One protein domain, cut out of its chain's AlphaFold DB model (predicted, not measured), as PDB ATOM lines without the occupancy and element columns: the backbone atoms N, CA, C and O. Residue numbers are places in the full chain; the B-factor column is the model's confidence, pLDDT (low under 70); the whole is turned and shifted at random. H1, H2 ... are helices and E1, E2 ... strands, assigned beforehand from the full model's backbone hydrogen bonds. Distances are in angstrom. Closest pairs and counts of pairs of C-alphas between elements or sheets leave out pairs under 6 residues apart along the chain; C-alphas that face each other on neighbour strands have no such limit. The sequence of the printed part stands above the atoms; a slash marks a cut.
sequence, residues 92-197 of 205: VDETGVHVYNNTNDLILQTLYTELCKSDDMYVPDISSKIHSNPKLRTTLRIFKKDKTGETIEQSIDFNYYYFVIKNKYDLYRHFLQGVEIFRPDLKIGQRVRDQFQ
ATOM      1  N   VAL A  92     -15.325  27.895 -35.925       94.44
ATOM      2  CA  VAL A  92     -15.534  26.907 -34.867       94.44
ATOM      3  C   VAL A  92     -16.100  27.664 -33.677       94.44
ATOM      4  O   VAL A  92     -15.447  28.585 -33.201       94.44
ATOM      5  N   ASP A  93     -17.311  27.338 -33.246       94.12
ATOM      6  CA  ASP A  93     -18.023  28.040 -32.174       94.12
ATOM      7  C   ASP A  93     -18.693  27.067 -31.198       94.12
ATOM      8  O   ASP A  93     -18.458  25.867 -31.258       94.12
ATOM      9  N   GLU A  94     -19.523  27.587 -30.290       93.38
ATOM     10  CA  GLU A  94     -20.224  26.818 -29.251       93.38
ATOM     11  C   GLU A  94     -21.115  25.690 -29.807       93.38
ATOM     12  O   GLU A  94     -21.442  24.743 -29.097       93.38
ATOM     13  N   THR A  95     -21.522  25.775 -31.075       92.94
ATOM     14  CA  THR A  95     -22.402  24.787 -31.709       92.94
ATOM     15  C   THR A  95     -21.627  23.739 -32.505       92.94
ATOM     16  O   THR A  95     -22.089  22.600 -32.616       92.94
ATOM     17  N   GLY A  96     -20.447  24.085 -33.029       93.06
ATOM     18  CA  GLY A  96     -19.598  23.168 -33.781       93.06
ATOM     19  C   GLY A  96     -18.747  23.853 -34.847       93.06
ATOM     20  O   GLY A  96     -18.306  24.990 -34.695       93.06
ATOM     21  N   VAL A  97     -18.491  23.132 -35.939       94.44
ATOM     22  CA  VAL A  97     -17.713  23.603 -37.093       94.44
ATOM     23  C   VAL A  97     -18.646  24.011 -38.223       94.44
ATOM     24  O   VAL A  97     -19.465  23.214 -38.682       94.44
ATOM     25  N   HIS A  98     -18.444  25.218 -38.744       93.62
ATOM     26  CA  HIS A  98     -19.187  25.776 -39.871       93.62
ATOM     27  C   HIS A  98     -18.230  26.188 -40.979       93.62
ATOM     28  O   HIS A  98     -17.243  26.888 -40.744       93.62
ATOM     29  N   VAL A  99     -18.533  25.773 -42.202       89.94
ATOM     30  CA  VAL A  99     -17.707  26.022 -43.383       89.94
ATOM     31  C   VAL A  99     -18.515  26.819 -44.393       89.94
ATOM     32  O   VAL A  99     -19.547  26.357 -44.878       89.94
ATOM     33  N   TYR A 100     -18.015  28.001 -44.742       88.62
ATOM     34  CA  TYR A 100     -18.671  28.939 -45.649       88.62
ATOM     35  C   TYR A 100     -17.945  29.028 -46.995       88.62
ATOM     36  O   TYR A 100     -16.711  28.932 -47.054       88.62
ATOM     37  N   ASN A 101     -18.698  29.243 -48.075       85.19
ATOM     38  CA  ASN A 101     -18.157  29.562 -49.401       85.19
ATOM     39  C   ASN A 101     -17.820  31.058 -49.532       85.19
ATOM     40  O   ASN A 101     -17.995  31.852 -48.607       85.19
ATOM     41  N   ASN A 102     -17.340  31.445 -50.714       78.50
ATOM     42  CA  ASN A 102     -17.025  32.832 -51.065       78.50
ATOM     43  C   ASN A 102     -18.242  33.779 -51.114       78.50
ATOM     44  O   ASN A 102     -18.045  34.989 -51.038       78.50
ATOM     45  N   THR A 103     -19.469  33.259 -51.214       81.75
ATOM     46  CA  THR A 103     -20.729  34.014 -51.131       81.75
ATOM     47  C   THR A 103     -21.305  34.051 -49.713       81.75
ATOM     48  O   THR A 103     -22.378  34.608 -49.515       81.75
ATOM     49  N   ASN A 104     -20.568  33.546 -48.713       83.69
ATOM     50  CA  ASN A 104     -20.989  33.376 -47.316       83.69
ATOM     51  C   ASN A 104     -22.156  32.398 -47.090       83.69
ATOM     52  O   ASN A 104     -22.730  32.381 -46.002       83.69
ATOM     53  N   ASP A 105     -22.456  31.529 -48.049       87.06
ATOM     54  CA  ASP A 105     -23.381  30.421 -47.839       87.06
ATOM     55  C   ASP A 105     -22.692  29.293 -47.066       87.06
ATOM     56  O   ASP A 105     -21.516  28.975 -47.287       87.06
ATOM     57  N   LEU A 106     -23.442  28.669 -46.162       88.06
ATOM     58  CA  LEU A 106     -23.006  27.508 -45.395       88.06
ATOM     59  C   LEU A 106     -22.954  26.275 -46.312       88.06
ATOM     60  O   LEU A 106     -23.979  25.833 -46.820       88.06
ATOM     61  N   ILE A 107     -21.759  25.720 -46.526       87.00
ATOM     62  CA  ILE A 107     -21.548  24.531 -47.372       87.00
ATOM     63  C   ILE A 107     -21.557  23.253 -46.535       87.00
ATOM     64  O   ILE A 107     -22.048  22.216 -46.972       87.00
ATOM     65  N   LEU A 108     -20.944  23.311 -45.352       86.94
ATOM     66  CA  LEU A 108     -20.783  22.164 -44.472       86.94
ATOM     67  C   LEU A 108     -20.903  22.621 -43.026       86.94
ATOM     68  O   LEU A 108     -20.312  23.624 -42.627       86.94
ATOM     69  N   GLN A 109     -21.640  21.838 -42.251       91.44
ATOM     70  CA  GLN A 109     -21.820  22.030 -40.827       91.44
ATOM     71  C   GLN A 109     -21.557  20.709 -40.115       91.44
ATOM     72  O   GLN A 109     -21.857  19.630 -40.627       91.44
ATOM     73  N   THR A 110     -20.926  20.779 -38.953       92.62
ATOM     74  CA  THR A 110     -20.700  19.627 -38.083       92.62
ATOM     75  C   THR A 110     -20.930  20.081 -36.659       92.62
ATOM     76  O   THR A 110     -20.106  20.800 -36.097       92.62
ATOM     77  N   LEU A 111     -22.083  19.700 -36.114       93.94
ATOM     78  CA  LEU A 111     -22.537  20.113 -34.794       93.94
ATOM     79  C   LEU A 111     -22.018  19.169 -33.712       93.94
ATOM     80  O   LEU A 111     -21.980  17.956 -33.906       93.94
ATOM     81  N   TYR A 112     -21.702  19.705 -32.533       94.19
ATOM     82  CA  TYR A 112     -21.327  18.883 -31.378       94.19
ATOM     83  C   TYR A 112     -22.454  17.945 -30.930       94.19
ATOM     84  O   TYR A 112     -22.201  16.829 -30.475       94.19
ATOM     85  N   THR A 113     -23.707  18.371 -31.081       91.94
ATOM     86  CA  THR A 113     -24.896  17.585 -30.721       91.94
ATOM     87  C   THR A 113     -25.086  16.352 -31.602       91.94
ATOM     88  O   THR A 113     -25.652  15.367 -31.141       91.94
ATOM     89  N   GLU A 114     -24.591  16.381 -32.840       92.31
ATOM     90  CA  GLU A 114     -24.719  15.277 -33.801       92.31
ATOM     91  C   GLU A 114     -23.632  14.211 -33.637       92.31
ATOM     92  O   GLU A 114     -23.778  13.100 -34.153       92.31
ATOM     93  N   LEU A 115     -22.548  14.531 -32.922       93.31
ATOM     94  CA  LEU A 115     -21.449  13.598 -32.700       93.31
ATOM     95  C   LEU A 115     -21.929  12.367 -31.920       93.31
ATOM     96  O   LEU A 115     -22.805  12.440 -31.057       93.31
ATOM     97  N   CYS A 116     -21.339  11.212 -32.173       93.25
ATOM     98  CA  CYS A 116     -21.653  10.003 -31.428       93.25
ATOM     99  C   CYS A 116     -20.399   9.190 -31.143       93.25
ATOM    100  O   CYS A 116     -19.314   9.487 -31.641       93.25
ATOM    101  N   LYS A 117     -20.568   8.182 -30.290       93.19
ATOM    102  CA  LYS A 117     -19.505   7.231 -29.999       93.19
ATOM    103  C   LYS A 117     -19.224   6.367 -31.221       93.19
ATOM    104  O   LYS A 117     -20.097   6.190 -32.071       93.19
ATOM    105  N   SER A 118     -18.009   5.848 -31.283       89.69
ATOM    106  CA  SER A 118     -17.665   4.772 -32.205       89.69
ATOM    107  C   SER A 118     -18.468   3.515 -31.848       89.69
ATOM    108  O   SER A 118     -18.593   3.176 -30.669       89.69
ATOM    109  N   ASP A 119     -18.972   2.802 -32.855       87.56
ATOM    110  CA  ASP A 119     -19.573   1.475 -32.650       87.56
ATOM    111  C   ASP A 119     -18.500   0.417 -32.311       87.56
ATOM    112  O   ASP A 119     -18.793  -0.619 -31.715       87.56
ATOM    113  N   ASP A 120     -17.238   0.689 -32.663       86.38
ATOM    114  CA  ASP A 120     -16.081  -0.138 -32.322       86.38
ATOM    115  C   ASP A 120     -15.446   0.335 -31.005       86.38
ATOM    116  O   ASP A 120     -14.965   1.467 -30.908       86.38
ATOM    117  N   MET A 121     -15.401  -0.562 -30.015       81.50
ATOM    118  CA  MET A 121     -14.859  -0.324 -28.673       81.50
ATOM    119  C   MET A 121     -13.344  -0.054 -28.657       81.50
ATOM    120  O   MET A 121     -12.841   0.562 -27.715       81.50
ATOM    121  N   TYR A 122     -12.607  -0.502 -29.676       82.88
ATOM    122  CA  TYR A 122     -11.154  -0.323 -29.771       82.88
ATOM    123  C   TYR A 122     -10.758   0.978 -30.473       82.88
ATOM    124  O   TYR A 122      -9.583   1.358 -30.466       82.88
ATOM    125  N   VAL A 123     -11.723   1.677 -31.070       86.00
ATOM    126  CA  VAL A 123     -11.503   2.936 -31.775       86.00
ATOM    127  C   VAL A 123     -11.985   4.090 -30.893       86.00
ATOM    128  O   VAL A 123     -13.151   4.117 -30.509       86.00
ATOM    129  N   PRO A 124     -11.125   5.074 -30.576       89.31
ATOM    130  CA  PRO A 124     -11.565   6.277 -29.881       89.31
ATOM    131  C   PRO A 124     -12.628   7.032 -30.687       89.31
ATOM    132  O   PRO A 124     -12.499   7.151 -31.909       89.31
ATOM    133  N   ASP A 125     -13.609   7.616 -29.995       91.94
ATOM    134  CA  ASP A 125     -14.708   8.384 -30.603       91.94
ATOM    135  C   ASP A 125     -14.189   9.534 -31.479       91.94
ATOM    136  O   ASP A 125     -14.770   9.860 -32.515       91.94
ATOM    137  N   ILE A 126     -13.053  10.118 -31.084       92.50
ATOM    138  CA  ILE A 126     -12.301  11.065 -31.905       92.50
ATOM    139  C   ILE A 126     -10.861  10.595 -32.047       92.50
ATOM    140  O   ILE A 126     -10.129  10.450 -31.067       92.50
ATOM    141  N   SER A 127     -10.421  10.398 -33.288       90.88
ATOM    142  CA  SER A 127      -9.072   9.919 -33.599       90.88
ATOM    143  C   SER A 127      -8.453  10.668 -34.779       90.88
ATOM    144  O   SER A 127      -9.130  11.346 -35.543       90.88
ATOM    145  N   SER A 128      -7.133  10.591 -34.931       86.88
ATOM    146  CA  SER A 128      -6.444  11.153 -36.093       86.88
ATOM    147  C   SER A 128      -6.505  10.155 -37.247       86.88
ATOM    148  O   SER A 128      -6.051   9.019 -37.086       86.88
ATOM    149  N   LYS A 129      -6.968  10.577 -38.423       82.88
ATOM    150  CA  LYS A 129      -6.844   9.799 -39.659       82.88
ATOM    151  C   LYS A 129      -5.700  10.361 -40.488       82.88
ATOM    152  O   LYS A 129      -5.661  11.553 -40.790       82.88
ATOM    153  N   ILE A 130      -4.746   9.498 -40.820       74.75
ATOM    154  CA  ILE A 130      -3.668   9.822 -41.752       74.75
ATOM    155  C   ILE A 130      -4.115   9.325 -43.117       74.75
ATOM    156  O   ILE A 130      -4.342   8.132 -43.306       74.75
ATOM    157  N   HIS A 131      -4.271  10.246 -44.059       69.31
ATOM    158  CA  HIS A 131      -4.607   9.882 -45.425       69.31
ATOM    159  C   HIS A 131      -3.336   9.469 -46.178       69.31
ATOM    160  O   HIS A 131      -2.442  10.284 -46.408       69.31
ATOM    161  N   SER A 132      -3.268   8.198 -46.575       52.22
ATOM    162  CA  SER A 132      -2.161   7.598 -47.332       52.22
ATOM    163  C   SER A 132      -2.204   7.952 -48.826       52.22
ATOM    164  O   SER A 132      -2.083   7.063 -49.656       52.22
ATOM    165  N   ASN A 133      -2.465   9.210 -49.210       51.34
ATOM    166  CA  ASN A 133      -2.255   9.695 -50.586       51.34
ATOM    167  C   ASN A 133      -2.566  11.196 -50.727       51.34
ATOM    168  O   ASN A 133      -3.534  11.676 -50.137       51.34
ATOM    169  N   PRO A 134      -1.896  11.945 -51.619       51.16
ATOM    170  CA  PRO A 134      -0.454  12.052 -51.865       51.16
ATOM    171  C   PRO A 134       0.233  13.061 -50.913       51.16
ATOM    172  O   PRO A 134       1.390  13.425 -51.095       51.16
ATOM    173  N   LYS A 135      -0.477  13.567 -49.897       54.84
ATOM    174  CA  LYS A 135       0.071  14.444 -48.855       54.84
ATOM    175  C   LYS A 135      -0.241  13.792 -47.516       54.84
ATOM    176  O   LYS A 135      -1.412  13.531 -47.265       54.84
ATOM    177  N   LEU A 136       0.773  13.554 -46.678       57.88
ATOM    178  CA  LEU A 136       0.607  13.154 -45.276       57.88
ATOM    179  C   LEU A 136      -0.196  14.245 -44.555       57.88
ATOM    180  O   LEU A 136       0.350  15.205 -44.016       57.88
ATOM    181  N   ARG A 137      -1.519  14.146 -44.646       70.94
ATOM    182  CA  ARG A 137      -2.474  15.059 -44.031       70.94
ATOM    183  C   ARG A 137      -3.100  14.322 -42.872       70.94
ATOM    184  O   ARG A 137      -3.617  13.217 -43.038       70.94
ATOM    185  N   THR A 138      -3.037  14.953 -41.712       73.69
ATOM    186  CA  THR A 138      -3.798  14.512 -40.558       73.69
ATOM    187  C   THR A 138      -5.122  15.248 -40.548       73.69
ATOM    188  O   THR A 138      -5.147  16.478 -40.512       73.69
ATOM    189  N   THR A 139      -6.203  14.485 -40.587       87.38
ATOM    190  CA  THR A 139      -7.565  14.968 -40.365       87.38
ATOM    191  C   THR A 139      -8.079  14.380 -39.059       87.38
ATOM    192  O   THR A 139      -7.573  13.355 -38.592       87.38
ATOM    193  N   LEU A 140      -9.103  14.992 -38.470       90.81
ATOM    194  CA  LEU A 140      -9.816  14.350 -37.367       90.81
ATOM    195  C   LEU A 140     -10.874  13.417 -37.942       90.81
ATOM    196  O   LEU A 140     -11.662  13.834 -38.784       90.81
ATOM    197  N   ARG A 141     -10.875  12.168 -37.493       92.50
ATOM    198  CA  ARG A 141     -11.955  11.204 -37.668       92.50
ATOM    199  C   ARG A 141     -12.932  11.393 -36.520       92.50
ATOM    200  O   ARG A 141     -12.524  11.339 -35.359       92.50
ATOM    201  N   ILE A 142     -14.187  11.612 -36.868       93.69
ATOM    202  CA  ILE A 142     -15.312  11.730 -35.946       93.69
ATOM    203  C   ILE A 142     -16.441  10.816 -36.417       93.69
ATOM    204  O   ILE A 142     -16.493  10.434 -37.590       93.69
ATOM    205  N   PHE A 143     -17.366  10.513 -35.518       94.00
ATOM    206  CA  PHE A 143     -18.590   9.790 -35.834       94.00
ATOM    207  C   PHE A 143     -19.797  10.681 -35.561       94.00
ATOM    208  O   PHE A 143     -19.794  11.454 -34.600       94.00
ATOM    209  N   LYS A 144     -20.816  10.591 -36.411       92.56
ATOM    210  CA  LYS A 144     -22.104  11.263 -36.215       92.56
ATOM    211  C   LYS A 144     -23.249  10.340 -36.593       92.56
ATOM    212  O   LYS A 144     -23.052   9.412 -37.373       92.56
ATOM    213  N   LYS A 145     -24.448  10.617 -36.089       88.62
ATOM    214  CA  LYS A 145     -25.649   9.904 -36.539       88.62
ATOM    215  C   LYS A 145     -26.203  10.531 -37.813       88.62
ATOM    216  O   LYS A 145     -26.376  11.747 -37.871       88.62
ATOM    217  N   ASP A 146     -26.488   9.712 -38.819       85.06
ATOM    218  CA  ASP A 146     -27.270  10.152 -39.976       85.06
ATOM    219  C   ASP A 146     -28.773  10.204 -39.632       85.06
ATOM    220  O   ASP A 146     -29.210   9.788 -38.557       85.06
ATOM    221  N   LYS A 147     -29.598  10.700 -40.557       84.19
ATOM    222  CA  LYS A 147     -31.061  10.802 -40.439       84.19
ATOM    223  C   LYS A 147     -31.748   9.460 -40.175       84.19
ATOM    224  O   LYS A 147     -32.849   9.443 -39.634       84.19
ATOM    225  N   THR A 148     -31.114   8.353 -40.557       84.88
ATOM    226  CA  THR A 148     -31.571   6.979 -40.299       84.88
ATOM    227  C   THR A 148     -31.218   6.487 -38.891       84.88
ATOM    228  O   THR A 148     -31.694   5.437 -38.473       84.88
ATOM    229  N   GLY A 149     -30.405   7.242 -38.144       82.38
ATOM    230  CA  GLY A 149     -29.885   6.868 -36.830       82.38
ATOM    231  C   GLY A 149     -28.600   6.038 -36.872       82.38
ATOM    232  O   GLY A 149     -28.060   5.744 -35.803       82.38
ATOM    233  N   GLU A 150     -28.104   5.693 -38.065       87.88
ATOM    234  CA  GLU A 150     -26.855   4.949 -38.255       87.88
ATOM    235  C   GLU A 150     -25.622   5.814 -37.971       87.88
ATOM    236  O   GLU A 150     -25.583   7.005 -38.297       87.88
ATOM    237  N   THR A 151     -24.605   5.196 -37.370       90.19
ATOM    238  CA  THR A 151     -23.310   5.819 -37.098       90.19
ATOM    239  C   THR A 151     -22.507   5.925 -38.394       90.19
ATOM    240  O   THR A 151     -22.107   4.923 -38.982       90.19
ATOM    241  N   ILE A 152     -22.227   7.152 -38.830       92.00
ATOM    242  CA  ILE A 152     -21.402   7.432 -40.006       92.00
ATOM    243  C   ILE A 152     -20.087   8.097 -39.607       92.00
ATOM    244  O   ILE A 152     -20.033   8.997 -38.765       92.00
ATOM    245  N   GLU A 153     -19.006   7.663 -40.247       91.06
ATOM    246  CA  GLU A 153     -17.694   8.284 -40.107       91.06
ATOM    247  C   GLU A 153     -17.609   9.556 -40.959       91.06
ATOM    248  O   GLU A 153     -17.904   9.547 -42.156       91.06
ATOM    249  N   GLN A 154     -17.118  10.641 -40.364       90.50
ATOM    250  CA  GLN A 154     -16.795  11.875 -41.065       90.50
ATOM    251  C   GLN A 154     -15.362  12.322 -40.738       90.50
ATOM    252  O   GLN A 154     -14.895  12.215 -39.605       90.50
ATOM    253  N   SER A 155     -14.664  12.867 -41.737       88.88
ATOM    254  CA  SER A 155     -13.377  13.539 -41.534       88.88
ATOM    255  C   SER A 155     -13.560  15.056 -41.447       88.88
ATOM    256  O   SER A 155     -14.149  15.659 -42.344       88.88
ATOM    257  N   ILE A 156     -12.992  15.690 -40.419       88.81
ATOM    258  CA  ILE A 156     -12.802  17.146 -40.365       88.81
ATOM    259  C   ILE A 156     -11.429  17.472 -40.961       88.81
ATOM    260  O   ILE A 156     -10.380  17.177 -40.372       88.81
ATOM    261  N   ASP A 157     -11.440  18.094 -42.140       87.00
ATOM    262  CA  ASP A 157     -10.240  18.543 -42.846       87.00
ATOM    263  C   ASP A 157     -10.224  20.068 -42.999       87.00
ATOM    264  O   ASP A 157     -11.081  20.646 -43.666       87.00
ATOM    265  N   PHE A 158      -9.214  20.711 -42.411       86.06
ATOM    266  CA  PHE A 158      -8.936  22.136 -42.598       86.06
ATOM    267  C   PHE A 158      -7.840  22.394 -43.650       86.06
ATOM    268  O   PHE A 158      -7.433  23.535 -43.866       86.06
ATOM    269  N   ASN A 159      -7.346  21.359 -44.340       77.50
ATOM    270  CA  ASN A 159      -6.374  21.476 -45.431       77.50
ATOM    271  C   ASN A 159      -7.076  21.671 -46.785       77.50
ATOM    272  O   ASN A 159      -7.038  20.811 -47.674       77.50
ATOM    273  N   TYR A 160      -7.675  22.841 -46.979       73.94
ATOM    274  CA  TYR A 160      -8.285  23.197 -48.259       73.94
ATOM    275  C   TYR A 160      -7.224  23.436 -49.346       73.94
ATOM    276  O   TYR A 160      -6.159  23.995 -49.101       73.94
ATOM    277  N   TYR A 161      -7.502  22.989 -50.574       66.38
ATOM    278  CA  TYR A 161      -6.525  23.011 -51.675       66.38
ATOM    279  C   TYR A 161      -6.185  24.415 -52.190       66.38
ATOM    280  O   TYR A 161      -5.069  24.624 -52.653       66.38
ATOM    281  N   TYR A 162      -7.131  25.353 -52.116       70.44
ATOM    282  CA  TYR A 162      -7.007  26.679 -52.735       70.44
ATOM    283  C   TYR A 162      -6.598  27.780 -51.766       70.44
ATOM    284  O   TYR A 162      -6.127  28.816 -52.214       70.44
ATOM    285  N   PHE A 163      -6.761  27.564 -50.460       77.00
ATOM    286  CA  PHE A 163      -6.459  28.557 -49.437       77.00
ATOM    287  C   PHE A 163      -5.615  27.921 -48.348       77.00
ATOM    288  O   PHE A 163      -5.961  26.871 -47.809       77.00
ATOM    289  N   VAL A 164      -4.510  28.578 -48.007       81.88
ATOM    290  CA  VAL A 164      -3.629  28.111 -46.940       81.88
ATOM    291  C   VAL A 164      -4.079  28.741 -45.624       81.88
ATOM    292  O   VAL A 164      -3.814  29.919 -45.372       81.88
ATOM    293  N   ILE A 165      -4.760  27.958 -44.784       87.12
ATOM    294  CA  ILE A 165      -5.158  28.382 -43.434       87.12
ATOM    295  C   ILE A 165      -3.932  28.365 -42.518       87.12
ATOM    296  O   ILE A 165      -3.314  27.317 -42.315       87.12
ATOM    297  N   LYS A 166      -3.588  29.527 -41.957       88.62
ATOM    298  CA  LYS A 166      -2.430  29.711 -41.072       88.62
ATOM    299  C   LYS A 166      -2.675  29.094 -39.694       88.62
ATOM    300  O   LYS A 166      -1.850  28.325 -39.216       88.62
ATOM    301  N   ASN A 167      -3.831  29.371 -39.096       92.31
ATOM    302  CA  ASN A 167      -4.216  28.929 -37.752       92.31
ATOM    303  C   ASN A 167      -4.937  27.566 -37.742       92.31
ATOM    304  O   ASN A 167      -5.791  27.300 -36.901       92.31
ATOM    305  N   LYS A 168      -4.630  26.670 -38.692       89.69
ATOM    306  CA  LYS A 168      -5.341  25.385 -38.832       89.69
ATOM    307  C   LYS A 168      -5.218  24.483 -37.599       89.69
ATOM    308  O   LYS A 168      -6.160  23.774 -37.266       89.69
ATOM    309  N   TYR A 169      -4.060  24.505 -36.934       90.19
ATOM    310  CA  TYR A 169      -3.831  23.740 -35.708       90.19
ATOM    311  C   TYR A 169      -4.655  24.299 -34.551       90.19
ATOM    312  O   TYR A 169      -5.237  23.518 -33.803       90.19
ATOM    313  N   ASP A 170      -4.779  25.624 -34.466       92.75
ATOM    314  CA  ASP A 170      -5.615  26.283 -33.465       92.75
ATOM    315  C   ASP A 170      -7.093  25.967 -33.693       92.75
ATOM    316  O   ASP A 170      -7.790  25.656 -32.736       92.75
ATOM    317  N   LEU A 171      -7.560  25.924 -34.948       93.38
ATOM    318  CA  LEU A 171      -8.930  25.496 -35.269       93.38
ATOM    319  C   LEU A 171      -9.203  24.054 -34.830       93.38
ATOM    320  O   LEU A 171     -10.253  23.781 -34.251       93.38
ATOM    321  N   TYR A 172      -8.270  23.128 -35.079       93.19
ATOM    322  CA  TYR A 172      -8.396  21.748 -34.600       93.19
ATOM    323  C   TYR A 172      -8.429  21.682 -33.076       93.19
ATOM    324  O   TYR A 172      -9.302  21.026 -32.511       93.19
ATOM    325  N   ARG A 173      -7.511  22.388 -32.412       93.19
ATOM    326  CA  ARG A 173      -7.439  22.448 -30.952       93.19
ATOM    327  C   ARG A 173      -8.716  23.031 -30.355       93.19
ATOM    328  O   ARG A 173      -9.265  22.456 -29.424       93.19
ATOM    329  N   HIS A 174      -9.213  24.124 -30.920       94.50
ATOM    330  CA  HIS A 174     -10.422  24.794 -30.467       94.50
ATOM    331  C   HIS A 174     -11.660  23.920 -30.672       94.50
ATOM    332  O   HIS A 174     -12.490  23.808 -29.776       94.50
ATOM    333  N   PHE A 175     -11.744  23.206 -31.801       94.81
ATOM    334  CA  PHE A 175     -12.809  22.229 -32.016       94.81
ATOM    335  C   PHE A 175     -12.804  21.146 -30.935       94.81
ATOM    336  O   PHE A 175     -13.855  20.865 -30.363       94.81
ATOM    337  N   LEU A 176     -11.632  20.579 -30.637       94.56
ATOM    338  CA  LEU A 176     -11.464  19.539 -29.622       94.56
ATOM    339  C   LEU A 176     -11.786  20.046 -28.208       94.56
ATOM    340  O   LEU A 176     -12.450  19.338 -27.461       94.56
ATOM    341  N   GLN A 177     -11.407  21.280 -27.862       93.88
ATOM    342  CA  GLN A 177     -11.823  21.922 -26.607       93.88
ATOM    343  C   GLN A 177     -13.348  22.053 -26.520       93.88
ATOM    344  O   GLN A 177     -13.934  21.800 -25.472       93.88
ATOM    345  N   GLY A 178     -14.008  22.409 -27.625       93.12
ATOM    346  CA  GLY A 178     -15.467  22.417 -27.676       93.12
ATOM    347  C   GLY A 178     -16.063  21.019 -27.484       93.12
ATOM    348  O   GLY A 178     -17.042  20.886 -26.758       93.12
ATOM    349  N   VAL A 179     -15.444  19.956 -28.016       94.44
ATOM    350  CA  VAL A 179     -15.872  18.578 -27.703       94.44
ATOM    351  C   VAL A 179     -15.780  18.309 -26.200       94.44
ATOM    352  O   VAL A 179     -16.749  17.832 -25.628       94.44
ATOM    353  N   GLU A 180     -14.674  18.652 -25.538       93.06
ATOM    354  CA  GLU A 180     -14.519  18.426 -24.090       93.06
ATOM    355  C   GLU A 180     -15.563  19.182 -23.255       93.06
ATOM    356  O   GLU A 180     -16.020  18.689 -22.225       93.06
ATOM    357  N   ILE A 181     -15.970  20.371 -23.708       92.75
ATOM    358  CA  ILE A 181     -16.945  21.214 -23.010       92.75
ATOM    359  C   ILE A 181     -18.382  20.748 -23.262       92.75
ATOM    360  O   ILE A 181     -19.171  20.651 -22.320       92.75
ATOM    361  N   PHE A 182     -18.742  20.508 -24.524       94.00
ATOM    362  CA  PHE A 182     -20.126  20.273 -24.944       94.00
ATOM    363  C   PHE A 182     -20.483  18.787 -25.036       94.00
ATOM    364  O   PHE A 182     -21.664  18.449 -25.001       94.00
ATOM    365  N   ARG A 183     -19.484  17.905 -25.148       93.50
ATOM    366  CA  ARG A 183     -19.611  16.444 -25.272       93.50
ATOM    367  C   ARG A 183     -18.555  15.696 -24.442       93.50
ATOM    368  O   ARG A 183     -17.791  14.898 -24.990       93.50
ATOM    369  N   PRO A 184     -18.530  15.899 -23.109       92.69
ATOM    370  CA  PRO A 184     -17.591  15.208 -22.219       92.69
ATOM    371  C   PRO A 184     -17.799  13.683 -22.186       92.69
ATOM    372  O   PRO A 184     -16.969  12.950 -21.662       92.69
ATOM    373  N   ASP A 185     -18.909  13.185 -22.738       93.25
ATOM    374  CA  ASP A 185     -19.189  11.762 -22.901       93.25
ATOM    375  C   ASP A 185     -18.332  11.077 -23.981       93.25
ATOM    376  O   ASP A 185     -18.263   9.842 -23.984       93.25
ATOM    377  N   LEU A 186     -17.715  11.847 -24.889       93.31
ATOM    378  CA  LEU A 186     -16.907  11.351 -26.004       93.31
ATOM    379  C   LEU A 186     -15.423  11.266 -25.639       93.31
ATOM    380  O   LEU A 186     -14.832  12.197 -25.094       93.31
ATOM    381  N   LYS A 187     -14.785  10.155 -26.009       92.00
ATOM    382  CA  LYS A 187     -13.365   9.908 -25.761       92.00
ATOM    383  C   LYS A 187     -12.500  10.390 -26.921       92.00
ATOM    384  O   LYS A 187     -12.508   9.817 -28.013       92.00
ATOM    385  N   ILE A 188     -11.673  11.398 -26.655       92.62
ATOM    386  CA  ILE A 188     -10.610  11.820 -27.571       92.62
ATOM    387  C   ILE A 188      -9.405  10.890 -27.393       92.62
ATOM    388  O   ILE A 188      -8.873  10.746 -26.294       92.62
ATOM    389  N   GLY A 189      -8.951  10.263 -28.477       91.50
ATOM    390  CA  GLY A 189      -7.800   9.364 -28.447       91.50
ATOM    391  C   GLY A 189      -6.509  10.076 -28.034       91.50
ATOM    392  O   GLY A 189      -6.241  11.190 -28.488       91.50
ATOM    393  N   GLN A 190      -5.666   9.408 -27.239       89.94
ATOM    394  CA  GLN A 190      -4.443   9.996 -26.671       89.94
ATOM    395  C   GLN A 190      -3.540  10.649 -27.726       89.94
ATOM    396  O   GLN A 190      -3.115  11.787 -27.561       89.94
ATOM    397  N   ARG A 191      -3.354   9.987 -28.875       88.94
ATOM    398  CA  ARG A 191      -2.567  10.518 -29.998       88.94
ATOM    399  C   ARG A 191      -3.056  11.887 -30.483       88.94
ATOM    400  O   ARG A 191      -2.239  12.724 -30.849       88.94
ATOM    401  N   VAL A 192      -4.372  12.111 -30.510       90.50
ATOM    402  CA  VAL A 192      -4.964  13.404 -30.892       90.50
ATOM    403  C   VAL A 192      -4.696  14.442 -29.807       90.50
ATOM    404  O   VAL A 192      -4.322  15.567 -30.134       90.50
ATOM    405  N   ARG A 193      -4.833  14.066 -28.527       91.00
ATOM    406  CA  ARG A 193      -4.538  14.967 -27.401       91.00
ATOM    407  C   ARG A 193      -3.087  15.439 -27.440       91.00
ATOM    408  O   ARG A 193      -2.850  16.642 -27.358       91.00
ATOM    409  N   ASP A 194      -2.151  14.519 -27.667       89.25
ATOM    410  CA  ASP A 194      -0.722  14.822 -27.777       89.25
ATOM    411  C   ASP A 194      -0.432  15.699 -29.005       89.25
ATOM    412  O   ASP A 194       0.248  16.721 -28.906       89.25
ATOM    413  N   GLN A 195      -0.998  15.343 -30.165       88.62
ATOM    414  CA  GLN A 195      -0.781  16.061 -31.423       88.62
ATOM    415  C   GLN A 195      -1.242  17.523 -31.367       88.62
ATOM    416  O   GLN A 195      -0.595  18.388 -31.962       88.62
ATOM    417  N   PHE A 196      -2.357  17.800 -30.691       88.56
ATOM    418  CA  PHE A 196      -2.937  19.144 -30.593       88.56
ATOM    419  C   PHE A 196      -2.710  19.809 -29.230       88.56
ATOM    420  O   PHE A 196      -3.285  20.867 -28.970       88.56
ATOM    421  N   GLN A 197      -1.856  19.220 -28.382       87.69
ATOM    422  CA  GLN A 197      -1.479  19.747 -27.066       87.69
ATOM    423  C   GLN A 197      -2.706  20.162 -26.240       87.69
ATOM    424  O   GLN A 197      -2.817  21.292 -25.738       87.69
TER     425      GLN A 197
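This is residues 92 to 197 of the 205 residues of an uncharacterized protein of Chryseobacterium sp. 52 (UniProt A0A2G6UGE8). A strongly twisted three-strand sheet, E3 E4 E5, and a separate two-strand hairpin, E1 and E2, stand with one longer helix, H1, which has E1 beside it and only grazes the larger sheet with residues 172 to 176. The short helix H2 sits by the E3 edge of that sheet, and residues 160 to 166 stick out as a free loop before H1. The 106 printed residues hold five named strands and then two named helices, in the order E1 E2 E3 E4 E5 H1 H2; both sheets are antiparallel, and the class is mixed, helices and strands, with 53 residues in named elements. The whole is compact, with a radius of gyration of the C-alphas of 13.8 A and spans of 37 by 29 by 26 A.

E1, residues 96 to 101, begins at C-alpha 96 at (-19.598, 23.168, -33.781) and is 16.9 A long. E2 is residues 106 to 111, 12.9 A, and E3 is residues 127 to 131, 12.6 A. E4, residues 137 to 145, is the longest strand at 24.9 A, from C-alpha 137 at (-2.474, 15.059, -44.031). E5 is residues 151 to 156, 15.8 A. H1, residues 168 to 182, is 20.9 A long. H2, residues 190 to 195, is 8.5 A long and ends at C-alpha 195 at (-0.781, 16.061, -31.423).

E3, E4 and E5 form a meander, each strand the antiparallel neighbour of the one before, with E3 and E5 as edge strands. In the hairpin E3 and E4, N 129 and O 139 are 2.8 A apart, within hydrogen-bond range. In the hairpin E4 and E5, N 156 and O 140 are within range at 2.8 A. H2 is on this sheet at a height over the sheet of 8.0 A, over none of its strands, but only just: 2 of its 6 C-alphas fall on E3. The closest C-alphas of E3 and H2 are those of Ser 128 and Val 192, 5.9 A apart. H1 and H2 are near each other. The closest C-alphas of E1 and H1 are those of Gly 96 and Phe 175, 7.1 A apart. In the hairpin E1 and E2, N 97 and O 110 are within range at 2.8 A. E1 and E4 are apart, and so are E2 and E5. In H1 and H2 every O i to N i+4 pair is within hydrogen-bond range.

The two C-alphas farthest apart are those of Thr 103 and Tyr 122, at 41.6 A. The printed part has no cut. The links E2 to E3, 15 residues, and E5 to H1, 11 residues, are long. The mean pLDDT of the printed part is 86.9; residues 131 to 136 and residue 161 are under 70.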